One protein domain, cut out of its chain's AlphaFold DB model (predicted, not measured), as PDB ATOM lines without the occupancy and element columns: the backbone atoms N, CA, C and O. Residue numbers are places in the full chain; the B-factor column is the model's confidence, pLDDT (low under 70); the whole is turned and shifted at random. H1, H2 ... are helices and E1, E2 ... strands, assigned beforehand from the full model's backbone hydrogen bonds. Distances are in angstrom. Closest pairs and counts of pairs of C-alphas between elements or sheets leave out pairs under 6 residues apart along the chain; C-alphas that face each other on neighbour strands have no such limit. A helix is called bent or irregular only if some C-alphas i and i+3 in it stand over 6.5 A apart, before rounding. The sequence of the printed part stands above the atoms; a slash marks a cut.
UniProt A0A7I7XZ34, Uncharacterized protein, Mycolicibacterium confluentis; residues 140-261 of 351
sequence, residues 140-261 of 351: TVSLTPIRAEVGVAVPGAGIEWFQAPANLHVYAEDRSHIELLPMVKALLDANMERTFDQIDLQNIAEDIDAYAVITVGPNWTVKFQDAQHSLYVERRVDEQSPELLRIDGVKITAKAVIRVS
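This is residues 140 to 261 of the 351 residues of an uncharacterized protein of Mycolicibacterium confluentis (UniProt A0A7I7XZ34). A long, strongly twisted sheet is built along strand E7, with E1 on one side of it and E3 and E6 beside different stretches on the other, while E2 folds back along E1. Helix H1 stands over one face, and the small hairpin of E4 and E5 meets H1 through E4. The printed part has 122 residues in a mixed class, with named elements in the order E1 E2 H1 E3 E4 E5 E6 E7 and antiparallel neighbour strands. It is only just compact, close to loose, with a radius of gyration of the C-alphas of 16.3 A, and spans 56 by 29 by 25 A.

E1, residues 140 to 154, forms a hairpin with E2, residues 158 to 163, with N 152 and O 160 2.8 A apart. On the other side of E1 is E7, residues 242 to 260, antiparallel at 161 degrees, with N 149 and O 251 at 2.8 A. H1, residues 180 to 198, is on this sheet and stands up from it at 43 degrees. H1 is irregular, with C-alphas 190 and 193 7.8 A apart, and 13 of its 15 O i to N i+4 pairs are within hydrogen-bond range. E3, residues 208 to 216, is antiparallel to E7, with N 212 and O 254 at 2.8 A. E4, residues 222 to 224, and E5, residues 227 to 229, form a hairpin, with N 224 and O 227 at 3.0 A. The closest C-alphas of H1 and E4 are those of Leu 187 and Val 222, 7.0 A. E5 runs on into E6, residues 231 to 236, which forms a hairpin with E7, with N 235 and O 243 at 2.8 A.

E1 begins at C-alpha 140 (29.334, -26.129, -59.757), is 38.9 A long and bends by 65 degrees at residue 146. H1 is 24.9 A long and E3 23.3 A. E7, 48.4 A, ends at C-alpha 260 (23.103, -23.649, -60.365).

The two C-alphas farthest apart are those of Ala 205 and Gln 240, 56.6 A. The printed part has no cut, and the link from E2 to H1, 16 residues, is long. Mean pLDDT of the printed part is 79.4; 26 residues are under 70, among them 218 to 227.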
ATOM      1  N   THR A 140      27.883 -26.211 -59.574       85.38
ATOM      2  CA  THR A 140      29.334 -26.129 -59.757       85.38
ATOM      3  C   THR A 140      29.882 -25.024 -58.873       85.38
ATOM      4  O   THR A 140      29.313 -23.936 -58.810       85.38
ATOM      5  N   VAL A 141      30.976 -25.314 -58.171       83.38
ATOM      6  CA  VAL A 141      31.657 -24.362 -57.292       83.38
ATOM      7  C   VAL A 141      33.036 -24.100 -57.874       83.38
ATOM      8  O   VAL A 141      33.848 -25.012 -58.004       83.38
ATOM      9  N   SER A 142      33.296 -22.847 -58.237       83.38
ATOM     10  CA  SER A 142      34.599 -22.384 -58.711       83.38
ATOM     11  C   SER A 142      35.207 -21.443 -57.684       83.38
ATOM     12  O   SER A 142      34.607 -20.430 -57.332       83.38
ATOM     13  N   LEU A 143      36.417 -21.756 -57.226       78.38
ATOM     14  CA  LEU A 143      37.170 -20.940 -56.278       78.38
ATOM     15  C   LEU A 143      38.416 -20.393 -56.970       78.38
ATOM     16  O   LEU A 143      39.263 -21.155 -57.428       78.38
ATOM     17  N   THR A 144      38.536 -19.070 -57.042       83.12
ATOM     18  CA  THR A 144      39.731 -18.383 -57.552       83.12
ATOM     19  C   THR A 144      40.431 -17.681 -56.391       83.12
ATOM     20  O   THR A 144      39.932 -16.646 -55.937       83.12
ATOM     21  N   PRO A 145      41.553 -18.215 -55.875       80.31
ATOM     22  CA  PRO A 145      42.329 -17.557 -54.828       80.31
ATOM     23  C   PRO A 145      42.795 -16.166 -55.275       80.31
ATOM     24  O   PRO A 145      43.327 -16.006 -56.369       80.31
ATOM     25  N   ILE A 146      42.603 -15.163 -54.421       84.00
ATOM     26  CA  ILE A 146      43.033 -13.772 -54.653       84.00
ATOM     27  C   ILE A 146      44.172 -13.408 -53.705       84.00
ATOM     28  O   ILE A 146      45.099 -12.691 -54.074       84.00
ATOM     29  N   ARG A 147      44.088 -13.883 -52.461       83.12
ATOM     30  CA  ARG A 147      45.048 -13.578 -51.402       83.12
ATOM     31  C   ARG A 147      45.164 -14.762 -50.459       83.12
ATOM     32  O   ARG A 147      44.156 -15.394 -50.153       83.12
ATOM     33  N   ALA A 148      46.368 -15.011 -49.963       85.19
ATOM     34  CA  ALA A 148      46.602 -15.955 -48.883       85.19
ATOM     35  C   ALA A 148      47.347 -15.275 -47.729       85.19
ATOM     36  O   ALA A 148      48.191 -14.407 -47.949       85.19
ATOM     37  N   GLU A 149      47.028 -15.669 -46.504       89.62
ATOM     38  CA  GLU A 149      47.779 -15.355 -45.294       89.62
ATOM     39  C   GLU A 149      48.223 -16.667 -44.651       89.62
ATOM     40  O   GLU A 149      47.478 -17.650 -44.645       89.62
ATOM     41  N   VAL A 150      49.434 -16.680 -44.111       88.06
ATOM     42  CA  VAL A 150      50.039 -17.844 -43.465       88.06
ATOM     43  C   VAL A 150      50.289 -17.492 -42.008       88.06
ATOM     44  O   VAL A 150      50.874 -16.453 -41.706       88.06
ATOM     45  N   GLY A 151      49.786 -18.340 -41.116       90.81
ATOM     46  CA  GLY A 151      49.998 -18.261 -39.680       90.81
ATOM     47  C   GLY A 151      51.163 -19.156 -39.295       90.81
ATOM     48  O   GLY A 151      51.089 -20.365 -39.506       90.81
ATOM     49  N   VAL A 152      52.225 -18.586 -38.737       91.50
ATOM     50  CA  VAL A 152      53.417 -19.323 -38.301       91.50
ATOM     51  C   VAL A 152      53.553 -19.317 -36.789       91.50
ATOM     52  O   VAL A 152      53.315 -18.302 -36.140       91.50
ATOM     53  N   ALA A 153      53.948 -20.454 -36.224       90.56
ATOM     54  CA  ALA A 153      54.265 -20.574 -34.811       90.56
ATOM     55  C   ALA A 153      55.649 -19.963 -34.543       90.56
ATOM     56  O   ALA A 153      56.676 -20.542 -34.899       90.56
ATOM     57  N   VAL A 154      55.667 -18.792 -33.910       89.00
ATOM     58  CA  VAL A 154      56.881 -18.081 -33.507       89.00
ATOM     59  C   VAL A 154      57.207 -18.419 -32.047       89.00
ATOM     60  O   VAL A 154      56.373 -18.178 -31.160       89.00
ATOM     61  N   PRO A 155      58.410 -18.954 -31.756       84.50
ATOM     62  CA  PRO A 155      58.819 -19.270 -30.392       84.50
ATOM     63  C   PRO A 155      58.679 -18.061 -29.456       84.50
ATOM     64  O   PRO A 155      59.225 -16.994 -29.714       84.50
ATOM     65  N   GLY A 156      57.926 -18.224 -28.366       85.31
ATOM     66  CA  GLY A 156      57.717 -17.179 -27.356       85.31
ATOM     67  C   GLY A 156      56.719 -16.067 -27.719       85.31
ATOM     68  O   GLY A 156      56.338 -15.322 -26.822       85.31
ATOM     69  N   ALA A 157      56.259 -15.977 -28.973       85.81
ATOM     70  CA  ALA A 157      55.313 -14.946 -29.433       85.81
ATOM     71  C   ALA A 157      53.933 -15.497 -29.849       85.81
ATOM     72  O   ALA A 157      52.967 -14.740 -29.941       85.81
ATOM     73  N   GLY A 158      53.804 -16.814 -30.040       87.69
ATOM     74  CA  GLY A 158      52.547 -17.445 -30.454       87.69
ATOM     75  C   GLY A 158      52.413 -17.513 -31.975       87.69
ATOM     76  O   GLY A 158      53.408 -17.690 -32.670       87.69
ATOM     77  N   ILE A 159      51.185 -17.442 -32.500       90.31
ATOM     78  CA  ILE A 159      50.943 -17.509 -33.950       90.31
ATOM     79  C   ILE A 159      50.963 -16.101 -34.543       90.31
ATOM     80  O   ILE A 159      50.115 -15.274 -34.203       90.31
ATOM     81  N   GLU A 160      51.868 -15.862 -35.487       92.12
ATOM     82  CA  GLU A 160      51.931 -14.625 -36.268       92.12
ATOM     83  C   GLU A 160      51.413 -14.858 -37.687       92.12
ATOM     84  O   GLU A 160      51.820 -15.803 -38.361       92.12
ATOM     85  N   TRP A 161      50.510 -13.991 -38.148       91.06
ATOM     86  CA  TRP A 161      49.929 -14.061 -39.489       91.06
ATOM     87  C   TRP A 161      50.571 -13.030 -40.411       91.06
ATOM     88  O   TRP A 161      50.639 -11.850 -40.067       91.06
ATOM     89  N   PHE A 162      50.971 -13.452 -41.608       89.81
ATOM     90  CA  PHE A 162      51.471 -12.552 -42.647       89.81
ATOM     91  C   PHE A 162      50.874 -12.888 -44.015       89.81
ATOM     92  O   PHE A 162      50.484 -14.025 -44.279       89.81
ATOM     93  N   GLN A 163      50.803 -11.893 -44.901       89.38
ATOM     94  CA  GLN A 163      50.347 -12.098 -46.273       89.38
ATOM     95  C   GLN A 163      51.390 -12.896 -47.063       89.38
ATOM     96  O   GLN A 163      52.540 -12.477 -47.185       89.38
ATOM     97  N   ALA A 164      50.976 -14.028 -47.627       85.75
ATOM     98  CA  ALA A 164      51.843 -14.878 -48.425       85.75
ATOM     99  C   ALA A 164      52.219 -14.179 -49.744       85.75
ATOM    100  O   ALA A 164      51.321 -13.775 -50.495       85.75
ATOM    101  N   PRO A 165      53.516 -14.043 -50.065       83.06
ATOM    102  CA  PRO A 165      53.940 -13.621 -51.392       83.06
ATOM    103  C   PRO A 165      53.680 -14.726 -52.427       83.06
ATOM    104  O   PRO A 165      53.592 -15.907 -52.093       83.06
ATOM    105  N   ALA A 166      53.594 -14.353 -53.707       75.62
ATOM    106  CA  ALA A 166      53.321 -15.297 -54.798       75.62
ATOM    107  C   ALA A 166      54.393 -16.395 -54.951       75.62
ATOM    108  O   ALA A 166      54.104 -17.473 -55.455       75.62
ATOM    109  N   ASN A 167      55.621 -16.119 -54.509       79.38
ATOM    110  CA  ASN A 167      56.770 -17.021 -54.528       79.38
ATOM    111  C   ASN A 167      57.140 -17.531 -53.123       79.38
ATOM    112  O   ASN A 167      58.318 -17.733 -52.834       79.38
ATOM    113  N   LEU A 168      56.163 -17.673 -52.221       83.31
ATOM    114  CA  LEU A 168      56.422 -18.238 -50.900       83.31
ATOM    115  C   LEU A 168      56.938 -19.677 -51.035       83.31
ATOM    116  O   LEU A 168      56.218 -20.556 -51.507       83.31
ATOM    117  N   HIS A 169      58.164 -19.908 -50.574       85.44
ATOM    118  CA  HIS A 169      58.741 -21.243 -50.484       85.44
ATOM    119  C   HIS A 169      58.272 -21.931 -49.203       85.44
ATOM    120  O   HIS A 169      58.358 -21.359 -48.112       85.44
ATOM    121  N   VAL A 170      57.774 -23.158 -49.352       86.00
ATOM    122  CA  VAL A 170      57.345 -24.014 -48.243       86.00
ATOM    123  C   VAL A 170      58.273 -25.213 -48.169       86.00
ATOM    124  O   VAL A 170      58.703 -25.745 -49.191       86.00
ATOM    125  N   TYR A 171      58.583 -25.628 -46.949       86.62
ATOM    126  CA  TYR A 171      59.542 -26.681 -46.669       86.62
ATOM    127  C   TYR A 171      58.933 -27.750 -45.766       86.62
ATOM    128  O   TYR A 171      58.059 -27.465 -44.941       86.62
ATOM    129  N   ALA A 172      59.423 -28.978 -45.901       84.19
ATOM    130  CA  ALA A 172      59.266 -30.007 -44.883       84.19
ATOM    131  C   ALA A 172      60.226 -29.760 -43.702       84.19
ATOM    132  O   ALA A 172      61.101 -28.892 -43.748       84.19
ATOM    133  N   GLU A 173      60.086 -30.558 -42.642       84.06
ATOM    134  CA  GLU A 173      60.959 -30.498 -41.460       84.06
ATOM    135  C   GLU A 173      62.439 -30.748 -41.800       84.06
ATOM    136  O   GLU A 173      63.330 -30.138 -41.210       84.06
ATOM    137  N   ASP A 174      62.710 -31.589 -42.801       86.00
ATOM    138  CA  ASP A 174      64.058 -31.899 -43.289       86.00
ATOM    139  C   ASP A 174      64.637 -30.839 -44.249       86.00
ATOM    140  O   ASP A 174      65.700 -31.056 -44.830       86.00
ATOM    141  N   ARG A 175      63.959 -29.688 -44.405       85.31
ATOM    142  CA  ARG A 175      64.283 -28.590 -45.339       85.31
ATOM    143  C   ARG A 175      64.137 -28.937 -46.822       85.31
ATOM    144  O   ARG A 175      64.526 -28.130 -47.667       85.31
ATOM    145  N   SER A 176      63.559 -30.083 -47.178       85.50
ATOM    146  CA  SER A 176      63.177 -30.328 -48.570       85.50
ATOM    147  C   SER A 176      62.079 -29.351 -49.003       85.50
ATOM    148  O   SER A 176      61.172 -29.023 -48.235       85.50
ATOM    149  N   HIS A 177      62.189 -28.836 -50.228       84.50
ATOM    150  CA  HIS A 177      61.210 -27.909 -50.791       84.50
ATOM    151  C   HIS A 177      59.918 -28.645 -51.163       84.50
ATOM    152  O   HIS A 177      59.959 -29.713 -51.778       84.50
ATOM    153  N   ILE A 178      58.777 -28.039 -50.838       78.38
ATOM    154  CA  ILE A 178      57.442 -28.525 -51.183       78.38
ATOM    155  C   ILE A 178      56.782 -27.532 -52.139       78.38
ATOM    156  O   ILE A 178      56.675 -26.338 -51.859       78.38
ATOM    157  N   GLU A 179      56.266 -28.050 -53.252       72.81
ATOM    158  CA  GLU A 179      55.462 -27.268 -54.189       72.81
ATOM    159  C   GLU A 179      54.118 -26.867 -53.564       72.81
ATOM    160  O   GLU A 179      53.291 -27.711 -53.203       72.81
ATOM    161  N   LEU A 180      53.871 -25.558 -53.477       68.62
ATOM    162  CA  LEU A 180      52.698 -24.999 -52.803       68.62
ATOM    163  C   LEU A 180      51.383 -25.323 -53.536       68.62
ATOM    164  O   LEU A 180      50.368 -25.593 -52.895       68.62
ATOM    165  N   LEU A 181      51.375 -25.310 -54.874       69.00
ATOM    166  CA  LEU A 181      50.145 -25.468 -55.663       69.00
ATOM    167  C   LEU A 181      49.494 -26.860 -55.524       69.00
ATOM    168  O   LEU A 181      48.303 -26.909 -55.199       69.00
ATOM    169  N   PRO A 182      50.211 -27.991 -55.713       68.62
ATOM    170  CA  PRO A 182      49.641 -29.323 -55.490       68.62
ATOM    171  C   PRO A 182      49.113 -29.509 -54.066       68.62
ATOM    172  O   PRO A 182      48.082 -30.143 -53.858       68.62
ATOM    173  N   MET A 183      49.799 -28.914 -53.091       69.38
ATOM    174  CA  MET A 183      49.441 -28.983 -51.681       69.38
ATOM    175  C   MET A 183      48.165 -28.192 -51.364       69.38
ATOM    176  O   MET A 183      47.260 -28.728 -50.727       69.38
ATOM    177  N   VAL A 184      48.052 -26.940 -51.826       69.69
ATOM    178  CA  VAL A 184      46.826 -26.133 -51.666       69.69
ATOM    179  C   VAL A 184      45.644 -26.820 -52.344       69.69
ATOM    180  O   VAL A 184      44.551 -26.843 -51.783       69.69
ATOM    181  N   LYS A 185      45.859 -27.433 -53.514       70.75
ATOM    182  CA  LYS A 185      44.823 -28.220 -54.184       70.75
ATOM    183  C   LYS A 185      44.380 -29.412 -53.328       70.75
ATOM    184  O   LYS A 185      43.195 -29.532 -53.047       70.75
ATOM    185  N   ALA A 186      45.322 -30.227 -52.846       70.19
ATOM    186  CA  ALA A 186      45.019 -31.368 -51.979       70.19
ATOM    187  C   ALA A 186      44.281 -30.949 -50.696       70.19
ATOM    188  O   ALA A 186      43.395 -31.656 -50.223       70.19
ATOM    189  N   LEU A 187      44.614 -29.775 -50.150       69.94
ATOM    190  CA  LEU A 187      43.928 -29.205 -48.998       69.94
ATOM    191  C   LEU A 187      42.469 -28.861 -49.305       69.94
ATOM    192  O   LEU A 187      41.589 -29.213 -48.521       69.94
ATOM    193  N   LEU A 188      42.221 -28.154 -50.409       70.56
ATOM    194  CA  LEU A 188      40.867 -27.794 -50.825       70.56
ATOM    195  C   LEU A 188      40.042 -29.054 -51.095       70.56
ATOM    196  O   LEU A 188      38.944 -29.168 -50.561       70.56
ATOM    197  N   ASP A 189      40.613 -30.023 -51.813       70.19
ATOM    198  CA  ASP A 189      39.970 -31.302 -52.122       70.19
ATOM    199  C   ASP A 189      39.602 -32.067 -50.833       70.19
ATOM    200  O   ASP A 189      38.471 -32.529 -50.683       70.19
ATOM    201  N   ALA A 190      40.512 -32.135 -49.852       69.38
ATOM    202  CA  ALA A 190      40.290 -32.838 -48.585       69.38
ATOM    203  C   ALA A 190      39.273 -32.160 -47.646       69.38
ATOM    204  O   ALA A 190      38.771 -32.803 -46.726       69.38
ATOM    205  N   ASN A 191      38.989 -30.869 -47.837       69.75
ATOM    206  CA  ASN A 191      38.071 -30.098 -46.986       69.75
ATOM    207  C   ASN A 191      36.791 -29.675 -47.720       69.75
ATOM    208  O   ASN A 191      35.989 -28.913 -47.173       69.75
ATOM    209  N   MET A 192      36.598 -30.143 -48.951       71.06
ATOM    210  CA  MET A 192      35.535 -29.675 -49.832       71.06
ATOM    211  C   MET A 192      34.138 -29.979 -49.275       71.06
ATOM    212  O   MET A 192      33.306 -29.080 -49.236       71.06
ATOM    213  N   GLU A 193      33.911 -31.190 -48.755       69.62
ATOM    214  CA  GLU A 193      32.631 -31.594 -48.145       69.62
ATOM    215  C   GLU A 193      32.248 -30.672 -46.978       69.62
ATOM    216  O   GLU A 193      31.205 -30.024 -46.996       69.62
ATOM    217  N   ARG A 194      33.171 -30.481 -46.029       70.19
ATOM    218  CA  ARG A 194      32.986 -29.551 -44.908       70.19
ATOM    219  C   ARG A 194      32.710 -28.122 -45.372       70.19
ATOM    220  O   ARG A 194      31.937 -27.403 -44.744       70.19
ATOM    221  N   THR A 195      33.380 -27.694 -46.440       69.44
ATOM    222  CA  THR A 195      33.190 -26.356 -47.010       69.44
ATOM    223  C   THR A 195      31.780 -26.213 -47.579       69.44
ATOM    224  O   THR A 195      31.145 -25.186 -47.354       69.44
ATOM    225  N   PHE A 196      31.272 -27.239 -48.267       75.44
ATOM    226  CA  PHE A 196      29.917 -27.252 -48.820       75.44
ATOM    227  C   PHE A 196      28.842 -27.183 -47.735       75.44
ATOM    228  O   PHE A 196      27.885 -26.425 -47.897       75.44
ATOM    229  N   ASP A 197      29.034 -27.882 -46.616       73.50
ATOM    230  CA  ASP A 197      28.124 -27.810 -45.468       73.50
ATOM    231  C   ASP A 197      28.106 -26.411 -44.839       73.50
ATOM    232  O   ASP A 197      27.048 -25.872 -44.522       73.50
ATOM    233  N   GLN A 198      29.277 -25.789 -44.673       69.38
ATOM    234  CA  GLN A 198      29.394 -24.468 -44.045       69.38
ATOM    235  C   GLN A 198      28.744 -23.346 -44.854       69.38
ATOM    236  O   GLN A 198      28.219 -22.401 -44.267       69.38
ATOM    237  N   ILE A 199      28.801 -23.433 -46.184       72.94
ATOM    238  CA  ILE A 199      28.135 -22.472 -47.073       72.94
ATOM    239  C   ILE A 199      26.682 -22.854 -47.357       72.94
ATOM    240  O   ILE A 199      26.033 -22.175 -48.149       72.94
ATOM    241  N   ASP A 200      26.197 -23.942 -46.748       75.62
ATOM    242  CA  ASP A 200      24.863 -24.496 -46.956       75.62
ATOM    243  C   ASP A 200      24.539 -24.651 -48.451       75.62
ATOM    244  O   ASP A 200      23.483 -24.246 -48.944       75.62
ATOM    245  N   LEU A 201      25.498 -25.223 -49.198       78.56
ATOM    246  CA  LEU A 201      25.473 -25.289 -50.665       78.56
ATOM    247  C   LEU A 201      24.166 -25.901 -51.189       78.56
ATOM    248  O   LEU A 201      23.668 -25.507 -52.243       78.56
ATOM    249  N   GLN A 202      23.595 -26.847 -50.444       75.94
ATOM    250  CA  GLN A 202      22.310 -27.479 -50.738       75.94
ATOM    251  C   GLN A 202      21.166 -26.464 -50.922       75.94
ATOM    252  O   GLN A 202      20.394 -26.612 -51.872       75.94
ATOM    253  N   ASN A 203      21.116 -25.406 -50.106       78.75
ATOM    254  CA  ASN A 203      20.020 -24.433 -50.057       78.75
ATOM    255  C   ASN A 203      20.230 -23.221 -50.977       78.75
ATOM    256  O   ASN A 203      19.367 -22.348 -51.066       78.75
ATOM    257  N   ILE A 204      21.349 -23.171 -51.702       79.75
ATOM    258  CA  ILE A 204      21.605 -22.129 -52.698       79.75
ATOM    259  C   ILE A 204      20.720 -22.388 -53.925       79.75
ATOM    260  O   ILE A 204      20.941 -23.319 -54.691       79.75
ATOM    261  N   ALA A 205      19.675 -21.589 -54.103       79.88
ATOM    262  CA  ALA A 205      18.708 -21.786 -55.185       79.88
ATOM    263  C   ALA A 205      19.140 -21.154 -56.519       79.88
ATOM    264  O   ALA A 205      18.640 -21.532 -57.574       79.88
ATOM    265  N   GLU A 206      20.057 -20.193 -56.472       85.12
ATOM    266  CA  GLU A 206      20.413 -19.339 -57.599       85.12
ATOM    267  C   GLU A 206      21.925 -19.182 -57.738       85.12
ATOM    268  O   GLU A 206      22.700 -19.533 -56.846       85.12
ATOM    269  N   ASP A 207      22.345 -18.657 -58.883       87.94
ATOM    270  CA  ASP A 207      23.734 -18.319 -59.145       87.94
ATOM    271  C   ASP A 207      24.260 -17.297 -58.135       87.94
ATOM    272  O   ASP A 207      23.664 -16.241 -57.925       87.94
ATOM    273  N   ILE A 208      25.437 -17.571 -57.573       85.75
ATOM    274  CA  ILE A 208      26.086 -16.686 -56.606       85.75
ATOM    275  C   ILE A 208      27.488 -16.336 -57.091       85.75
ATOM    276  O   ILE A 208      28.271 -17.202 -57.479       85.75
ATOM    277  N   ASP A 209      27.818 -15.048 -57.026       86.81
ATOM    278  CA  ASP A 209      29.186 -14.549 -57.118       86.81
ATOM    279  C   ASP A 209      29.526 -13.832 -55.804       86.81
ATOM    280  O   ASP A 209      28.929 -12.809 -55.468       86.81
ATOM    281  N   ALA A 210      30.436 -14.410 -55.024       82.50
ATOM    282  CA  ALA A 210      30.755 -13.960 -53.675       82.50
ATOM    283  C   ALA A 210      32.255 -14.062 -53.386       82.50
ATOM    284  O   ALA A 210      33.034 -14.635 -54.147       82.50
ATOM    285  N   TYR A 211      32.675 -13.518 -52.248       78.44
ATOM    286  CA  TYR A 211      34.006 -13.766 -51.706       78.44
ATOM    287  C   TYR A 211      33.909 -14.790 -50.581       78.44
ATOM    288  O   TYR A 211      33.062 -14.673 -49.699       78.44
ATOM    289  N   ALA A 212      34.801 -15.772 -50.603       78.44
ATOM    290  CA  ALA A 212      34.942 -16.774 -49.560       78.44
ATOM    291  C   ALA A 212      36.285 -16.597 -48.848       78.44
ATOM    292  O   ALA A 212      37.306 -16.315 -49.481       78.44
ATOM    293  N   VAL A 213      36.288 -16.789 -47.528       79.38
ATOM    294  CA  VAL A 213      37.514 -16.885 -46.731       79.38
ATOM    295  C   VAL A 213      37.602 -18.295 -46.171       79.38
ATOM    296  O   VAL A 213      36.841 -18.672 -45.285       79.38
ATOM    297  N   ILE A 214      38.541 -19.071 -46.694       77.81
ATOM    298  CA  ILE A 214      38.811 -20.440 -46.261       77.81
ATOM    299  C   ILE A 214      39.911 -20.370 -45.213       77.81
ATOM    300  O   ILE A 214      40.991 -19.858 -45.497       77.81
ATOM    301  N   THR A 215      39.645 -20.863 -44.006       78.44
ATOM    302  CA  THR A 215      40.624 -20.882 -42.911       78.44
ATOM    303  C   THR A 215      40.902 -22.316 -42.494       78.44
ATOM    304  O   THR A 215      39.970 -23.066 -42.209       78.44
ATOM    305  N   VAL A 216      42.180 -22.689 -42.424       77.38
ATOM    306  CA  VAL A 216      42.637 -23.986 -41.912       77.38
ATOM    307  C   VAL A 216      43.657 -23.770 -40.793       77.38
ATOM    308  O   VAL A 216      44.529 -22.914 -40.925       77.38
ATOM    309  N   GLY A 217      43.553 -24.545 -39.708       71.44
ATOM    310  CA  GLY A 217      44.368 -24.414 -38.487       71.44
ATOM    311  C   GLY A 217      43.620 -23.734 -37.325       71.44
ATOM    312  O   GLY A 217      42.475 -23.310 -37.520       71.44
ATOM    313  N   PRO A 218      44.223 -23.611 -36.119       64.81
ATOM    314  CA  PRO A 218      45.576 -24.043 -35.721       64.81
ATOM    315  C   PRO A 218      45.752 -25.572 -35.625       64.81
ATOM    316  O   PRO A 218      44.769 -26.310 -35.689       64.81
ATOM    317  N   ASN A 219      46.994 -26.048 -35.455       65.25
ATOM    318  CA  ASN A 219      47.405 -27.466 -35.563       65.25
ATOM    319  C   ASN A 219      47.213 -28.063 -36.963       65.25
ATOM    320  O   ASN A 219      46.822 -29.223 -37.128       65.25
ATOM    321  N   TRP A 220      47.449 -27.247 -37.984       67.62
ATOM    322  CA  TRP A 220      47.331 -27.690 -39.358       67.62
ATOM    323  C   TRP A 220      48.380 -28.756 -39.698       67.62
ATOM    324  O   TRP A 220      49.574 -28.576 -39.477       67.62
ATOM    325  N   THR A 221      47.923 -29.859 -40.283       64.56
ATOM    326  CA  THR A 221      48.784 -30.881 -40.888       64.56
ATOM    327  C   THR A 221      48.231 -31.256 -42.251       64.56
ATOM    328  O   THR A 221      47.012 -31.388 -42.397       64.56
ATOM    329  N   VAL A 222      49.107 -31.463 -43.233       66.62
ATOM    330  CA  VAL A 222      48.710 -31.836 -44.595       66.62
ATOM    331  C   VAL A 222      49.061 -33.291 -44.846       66.62
ATOM    332  O   VAL A 222      50.167 -33.725 -44.535       66.62
ATOM    333  N   LYS A 223      48.125 -34.044 -45.429       66.50
ATOM    334  CA  LYS A 223      48.450 -35.333 -46.037       66.50
ATOM    335  C   LYS A 223      48.990 -35.088 -47.439       66.50
ATOM    336  O   LYS A 223      48.273 -34.570 -48.292       66.50
ATOM    337  N   PHE A 224      50.243 -35.446 -47.661       62.62
ATOM    338  CA  PHE A 224      50.913 -35.356 -48.951       62.62
ATOM    339  C   PHE A 224      51.716 -36.642 -49.148       62.62
ATOM    340  O   PHE A 224      52.360 -37.093 -48.210       62.62
ATOM    341  N   GLN A 225      51.627 -37.264 -50.329       65.69
ATOM    342  CA  GLN A 225      52.269 -38.562 -50.610       65.69
ATOM    343  C   GLN A 225      51.994 -39.631 -49.526       65.69
ATOM    344  O   GLN A 225      52.899 -40.326 -49.077       65.69
ATOM    345  N   ASP A 226      50.738 -39.728 -49.078       67.31
ATOM    346  CA  ASP A 226      50.263 -40.680 -48.059       67.31
ATOM    347  C   ASP A 226      50.882 -40.554 -46.653       67.31
ATOM    348  O   ASP A 226      50.571 -41.348 -45.764       67.31
ATOM    349  N   ALA A 227      51.670 -39.506 -46.398       68.44
ATOM    350  CA  ALA A 227      52.201 -39.180 -45.081       68.44
ATOM    351  C   ALA A 227      51.654 -37.838 -44.568       68.44
ATOM    352  O   ALA A 227      51.267 -36.947 -45.327       68.44
ATOM    353  N   GLN A 228      51.564 -37.709 -43.244       75.00
ATOM    354  CA  GLN A 228      51.152 -36.474 -42.583       75.00
ATOM    355  C   GLN A 228      52.392 -35.613 -42.344       75.00
ATOM    356  O   GLN A 228      53.304 -36.025 -41.631       75.00
ATOM    357  N   HIS A 229      52.418 -34.419 -42.927       72.62
ATOM    358  CA  HIS A 229      53.552 -33.505 -42.854       72.62
ATOM    359  C   HIS A 229      53.192 -32.231 -42.085       72.62
ATOM    360  O   HIS A 229      52.104 -31.666 -42.253       72.62
ATOM    361  N   SER A 230      54.139 -31.774 -41.260       83.00
ATOM    362  CA  SER A 230      54.204 -30.382 -40.805       83.00
ATOM    363  C   SER A 230      54.945 -29.559 -41.849       83.00
ATOM    364  O   SER A 230      55.907 -30.037 -42.452       83.00
ATOM    365  N   LEU A 231      54.493 -28.328 -42.056       85.38
ATOM    366  CA  LEU A 231      55.027 -27.437 -43.077       85.38
ATOM    367  C   LEU A 231      55.732 -26.263 -42.427       85.38
ATOM    368  O   LEU A 231      55.353 -25.841 -41.337       85.38
ATOM    369  N   TYR A 232      56.734 -25.731 -43.112       88.44
ATOM    370  CA  TYR A 232      57.579 -24.670 -42.594       88.44
ATOM    371  C   TYR A 232      57.799 -23.587 -43.644       88.44
ATOM    372  O   TYR A 232      57.813 -23.857 -44.844       88.44
ATOM    373  N   VAL A 233      58.006 -22.359 -43.182       90.06
ATOM    374  CA  VAL A 233      58.566 -21.268 -43.987       90.06
ATOM    375  C   VAL A 233      59.904 -20.853 -43.398       90.06
ATOM    376  O   VAL A 233      60.107 -20.921 -42.184       90.06
ATOM    377  N   GLU A 234      60.815 -20.400 -44.250       89.25
ATOM    378  CA  GLU A 234      62.072 -19.822 -43.790       89.25
ATOM    379  C   GLU A 234      61.878 -18.359 -43.385       89.25
ATOM    380  O   GLU A 234      61.467 -17.516 -44.186       89.25
ATOM    381  N   ARG A 235      62.247 -18.040 -42.145       83.56
ATOM    382  CA  ARG A 235      62.487 -16.672 -41.692       83.56
ATOM    383  C   ARG A 235      63.989 -16.418 -41.702       83.56
ATOM    384  O   ARG A 235      64.746 -17.038 -40.956       83.56
ATOM    385  N   ARG A 236      64.430 -15.472 -42.531       73.19
ATOM    386  CA  ARG A 236      65.822 -15.005 -42.520       73.19
ATOM    387  C   ARG A 236      65.996 -13.963 -41.423       73.19
ATOM    388  O   ARG A 236      65.519 -12.840 -41.563       73.19
ATOM    389  N   VAL A 237      66.641 -14.361 -40.330       65.62
ATOM    390  CA  VAL A 237      67.074 -13.452 -39.256       65.62
ATOM    391  C   VAL A 237      68.456 -12.864 -39.591       65.62
ATOM    392  O   VAL A 237      68.710 -11.697 -39.309       65.62
ATOM    393  N   ASP A 238      69.299 -13.632 -40.290       63.09
ATOM    394  CA  ASP A 238      70.540 -13.213 -40.954       63.09
ATOM    395  C   ASP A 238      70.731 -13.986 -42.290       63.09
ATOM    396  O   ASP A 238      69.943 -14.877 -42.623       63.09
ATOM    397  N   GLU A 239      71.736 -13.631 -43.104       59.22
ATOM    398  CA  GLU A 239      72.003 -14.299 -44.399       59.22
ATOM    399  C   GLU A 239      72.554 -15.732 -44.260       59.22
ATOM    400  O   GLU A 239      72.643 -16.448 -45.257       59.22
ATOM    401  N   GLN A 240      72.936 -16.161 -43.052       60.41
ATOM    402  CA  GLN A 240      73.749 -17.364 -42.833       60.41
ATOM    403  C   GLN A 240      73.002 -18.475 -42.071       60.41
ATOM    404  O   GLN A 240      73.387 -19.638 -42.176       60.41
ATOM    405  N   SER A 241      71.914 -18.148 -41.369       63.78
ATOM    406  CA  SER A 241      71.158 -19.044 -40.486       63.78
ATOM    407  C   SER A 241      69.642 -18.810 -40.609       63.78
ATOM    408  O   SER A 241      69.019 -18.237 -39.710       63.78
ATOM    409  N   PRO A 242      68.997 -19.253 -41.706       76.31
ATOM    410  CA  PRO A 242      67.544 -19.201 -41.814       76.31
ATOM    411  C   PRO A 242      66.889 -20.131 -40.783       76.31
ATOM    412  O   PRO A 242      67.221 -21.321 -40.674       76.31
ATOM    413  N   GLU A 243      65.936 -19.574 -40.042       87.12
ATOM    414  CA  GLU A 243      65.105 -20.286 -39.080       87.12
ATOM    415  C   GLU A 243      63.873 -20.853 -39.791       87.12
ATOM    416  O   GLU A 243      63.213 -20.146 -40.554       87.12
ATOM    417  N   LEU A 244      63.541 -22.119 -39.530       89.50
ATOM    418  CA  LEU A 244      62.284 -22.702 -39.987       89.50
ATOM    419  C   LEU A 244      61.183 -22.417 -38.969       89.50
ATOM    420  O   LEU A 244      61.248 -22.876 -37.830       89.50
ATOM    421  N   LEU A 245      60.144 -21.709 -39.402       90.88
ATOM    422  CA  LEU A 245      58.939 -21.501 -38.612       90.88
ATOM    423  C   LEU A 245      57.838 -22.429 -39.100       90.88
ATOM    424  O   LEU A 245      57.506 -22.430 -40.287       90.88
ATOM    425  N   ARG A 246      57.254 -23.204 -38.183       90.31
ATOM    426  CA  ARG A 246      56.151 -24.110 -38.509       90.31
ATOM    427  C   ARG A 246      54.930 -23.298 -38.923       90.31
ATOM    428  O   ARG A 246      54.495 -22.420 -38.181       90.31
ATOM    429  N   ILE A 247      54.350 -23.620 -40.069       88.31
ATOM    430  CA  ILE A 247      53.041 -23.124 -40.469       88.31
ATOM    431  C   ILE A 247      51.989 -23.841 -39.628       88.31
ATOM    432  O   ILE A 247      51.879 -25.062 -39.661       88.31
ATOM    433  N   ASP A 248      51.210 -23.066 -38.884       88.38
ATOM    434  CA  ASP A 248      50.152 -23.570 -38.012       88.38
ATOM    435  C   ASP A 248      48.751 -23.294 -38.574       88.38
ATOM    436  O   ASP A 248      47.784 -23.934 -38.162       88.38
ATOM    437  N   GLY A 249      48.635 -22.408 -39.568       86.44
ATOM    438  CA  GLY A 249      47.391 -22.200 -40.298       86.44
ATOM    439  C   GLY A 249      47.542 -21.408 -41.593       86.44
ATOM    440  O   GLY A 249      48.563 -20.772 -41.850       86.44
ATOM    441  N   VAL A 250      46.495 -21.441 -42.411       83.44
ATOM    442  CA  VAL A 250      46.396 -20.707 -43.678       83.44
ATOM    443  C   VAL A 250      45.003 -20.096 -43.794       83.44
ATOM    444  O   VAL A 250      44.004 -20.743 -43.477       83.44
ATOM    445  N   LYS A 251      44.934 -18.854 -44.272       86.31
ATOM    446  CA  LYS A 251      43.696 -18.178 -44.671       86.31
ATOM    447  C   LYS A 251      43.770 -17.856 -46.151       86.31
ATOM    448  O   LYS A 251      44.681 -17.159 -46.577       86.31
ATOM    449  N   ILE A 252      42.806 -18.315 -46.931       82.62
ATOM    450  CA  ILE A 252      42.710 -18.044 -48.364       82.62
ATOM    451  C   ILE A 252      41.459 -17.212 -48.597       82.62
ATOM    452  O   ILE A 252      40.349 -17.662 -48.336       82.62
ATOM    453  N   THR A 253      41.633 -15.994 -49.100       84.88
ATOM    454  CA  THR A 253      40.539 -15.200 -49.660       84.88
ATOM    455  C   THR A 253      40.405 -15.555 -51.134       84.88
ATOM    456  O   THR A 253      41.357 -15.378 -51.899       84.88
ATOM    457  N   ALA A 254      39.240 -16.039 -51.540       82.62
ATOM    458  CA  ALA A 254      38.949 -16.438 -52.907       82.62
ATOM    459  C   ALA A 254      37.670 -15.770 -53.414       82.62
ATOM    460  O   ALA A 254      36.745 -15.512 -52.646       82.62
ATOM    461  N   LYS A 255      37.604 -15.528 -54.724       84.75
ATOM    462  CA  LYS A 255      36.331 -15.322 -55.412       84.75
ATOM    463  C   LYS A 255      35.661 -16.684 -55.572       84.75
ATOM    464  O   LYS A 255      36.271 -17.592 -56.136       84.75
ATOM    465  N   ALA A 256      34.450 -16.820 -55.058       84.19
ATOM    466  CA  ALA A 256      33.624 -18.009 -55.148       84.19
ATOM    467  C   ALA A 256      32.488 -17.753 -56.136       84.19
ATOM    468  O   ALA A 256      31.657 -16.874 -55.924       84.19
ATOM    469  N   VAL A 257      32.462 -18.533 -57.211       86.56
ATOM    470  CA  VAL A 257      31.389 -18.512 -58.202       86.56
ATOM    471  C   VAL A 257      30.657 -19.841 -58.119       86.56
ATOM    472  O   VAL A 257      31.244 -20.889 -58.389       86.56
ATOM    473  N   ILE A 258      29.385 -19.787 -57.744       85.06
ATOM    474  CA  ILE A 258      28.490 -20.938 -57.693       85.06
ATOM    475  C   ILE A 258      27.510 -20.799 -58.846       85.06
ATOM    476  O   ILE A 258      26.840 -19.774 -58.971       85.06
ATOM    477  N   ARG A 259      27.447 -21.823 -59.698       86.88
ATOM    478  CA  ARG A 259      26.458 -21.901 -60.776       86.88
ATOM    479  C   ARG A 259      25.484 -23.020 -60.494       86.88
ATOM    480  O   ARG A 259      25.919 -24.143 -60.221       86.88
ATOM    481  N   VAL A 260      24.199 -22.705 -60.569       84.50
ATOM    482  CA  VAL A 260      23.103 -23.649 -60.365       84.50
ATOM    483  C   VAL A 260      22.517 -23.994 -61.726       84.50
ATOM    484  O   VAL A 260      22.032 -23.133 -62.455       84.50
ATOM    485  N   SER A 261      22.563 -25.275 -62.069       86.31
ATOM    486  CA  SER A 261      21.949 -25.791 -63.286       86.31
ATOM    487  C   SER A 261      20.666 -26.516 -62.930       86.31
ATOM    488  O   SER A 261      20.725 -27.490 -62.192       86.31
TER     489      SER A 261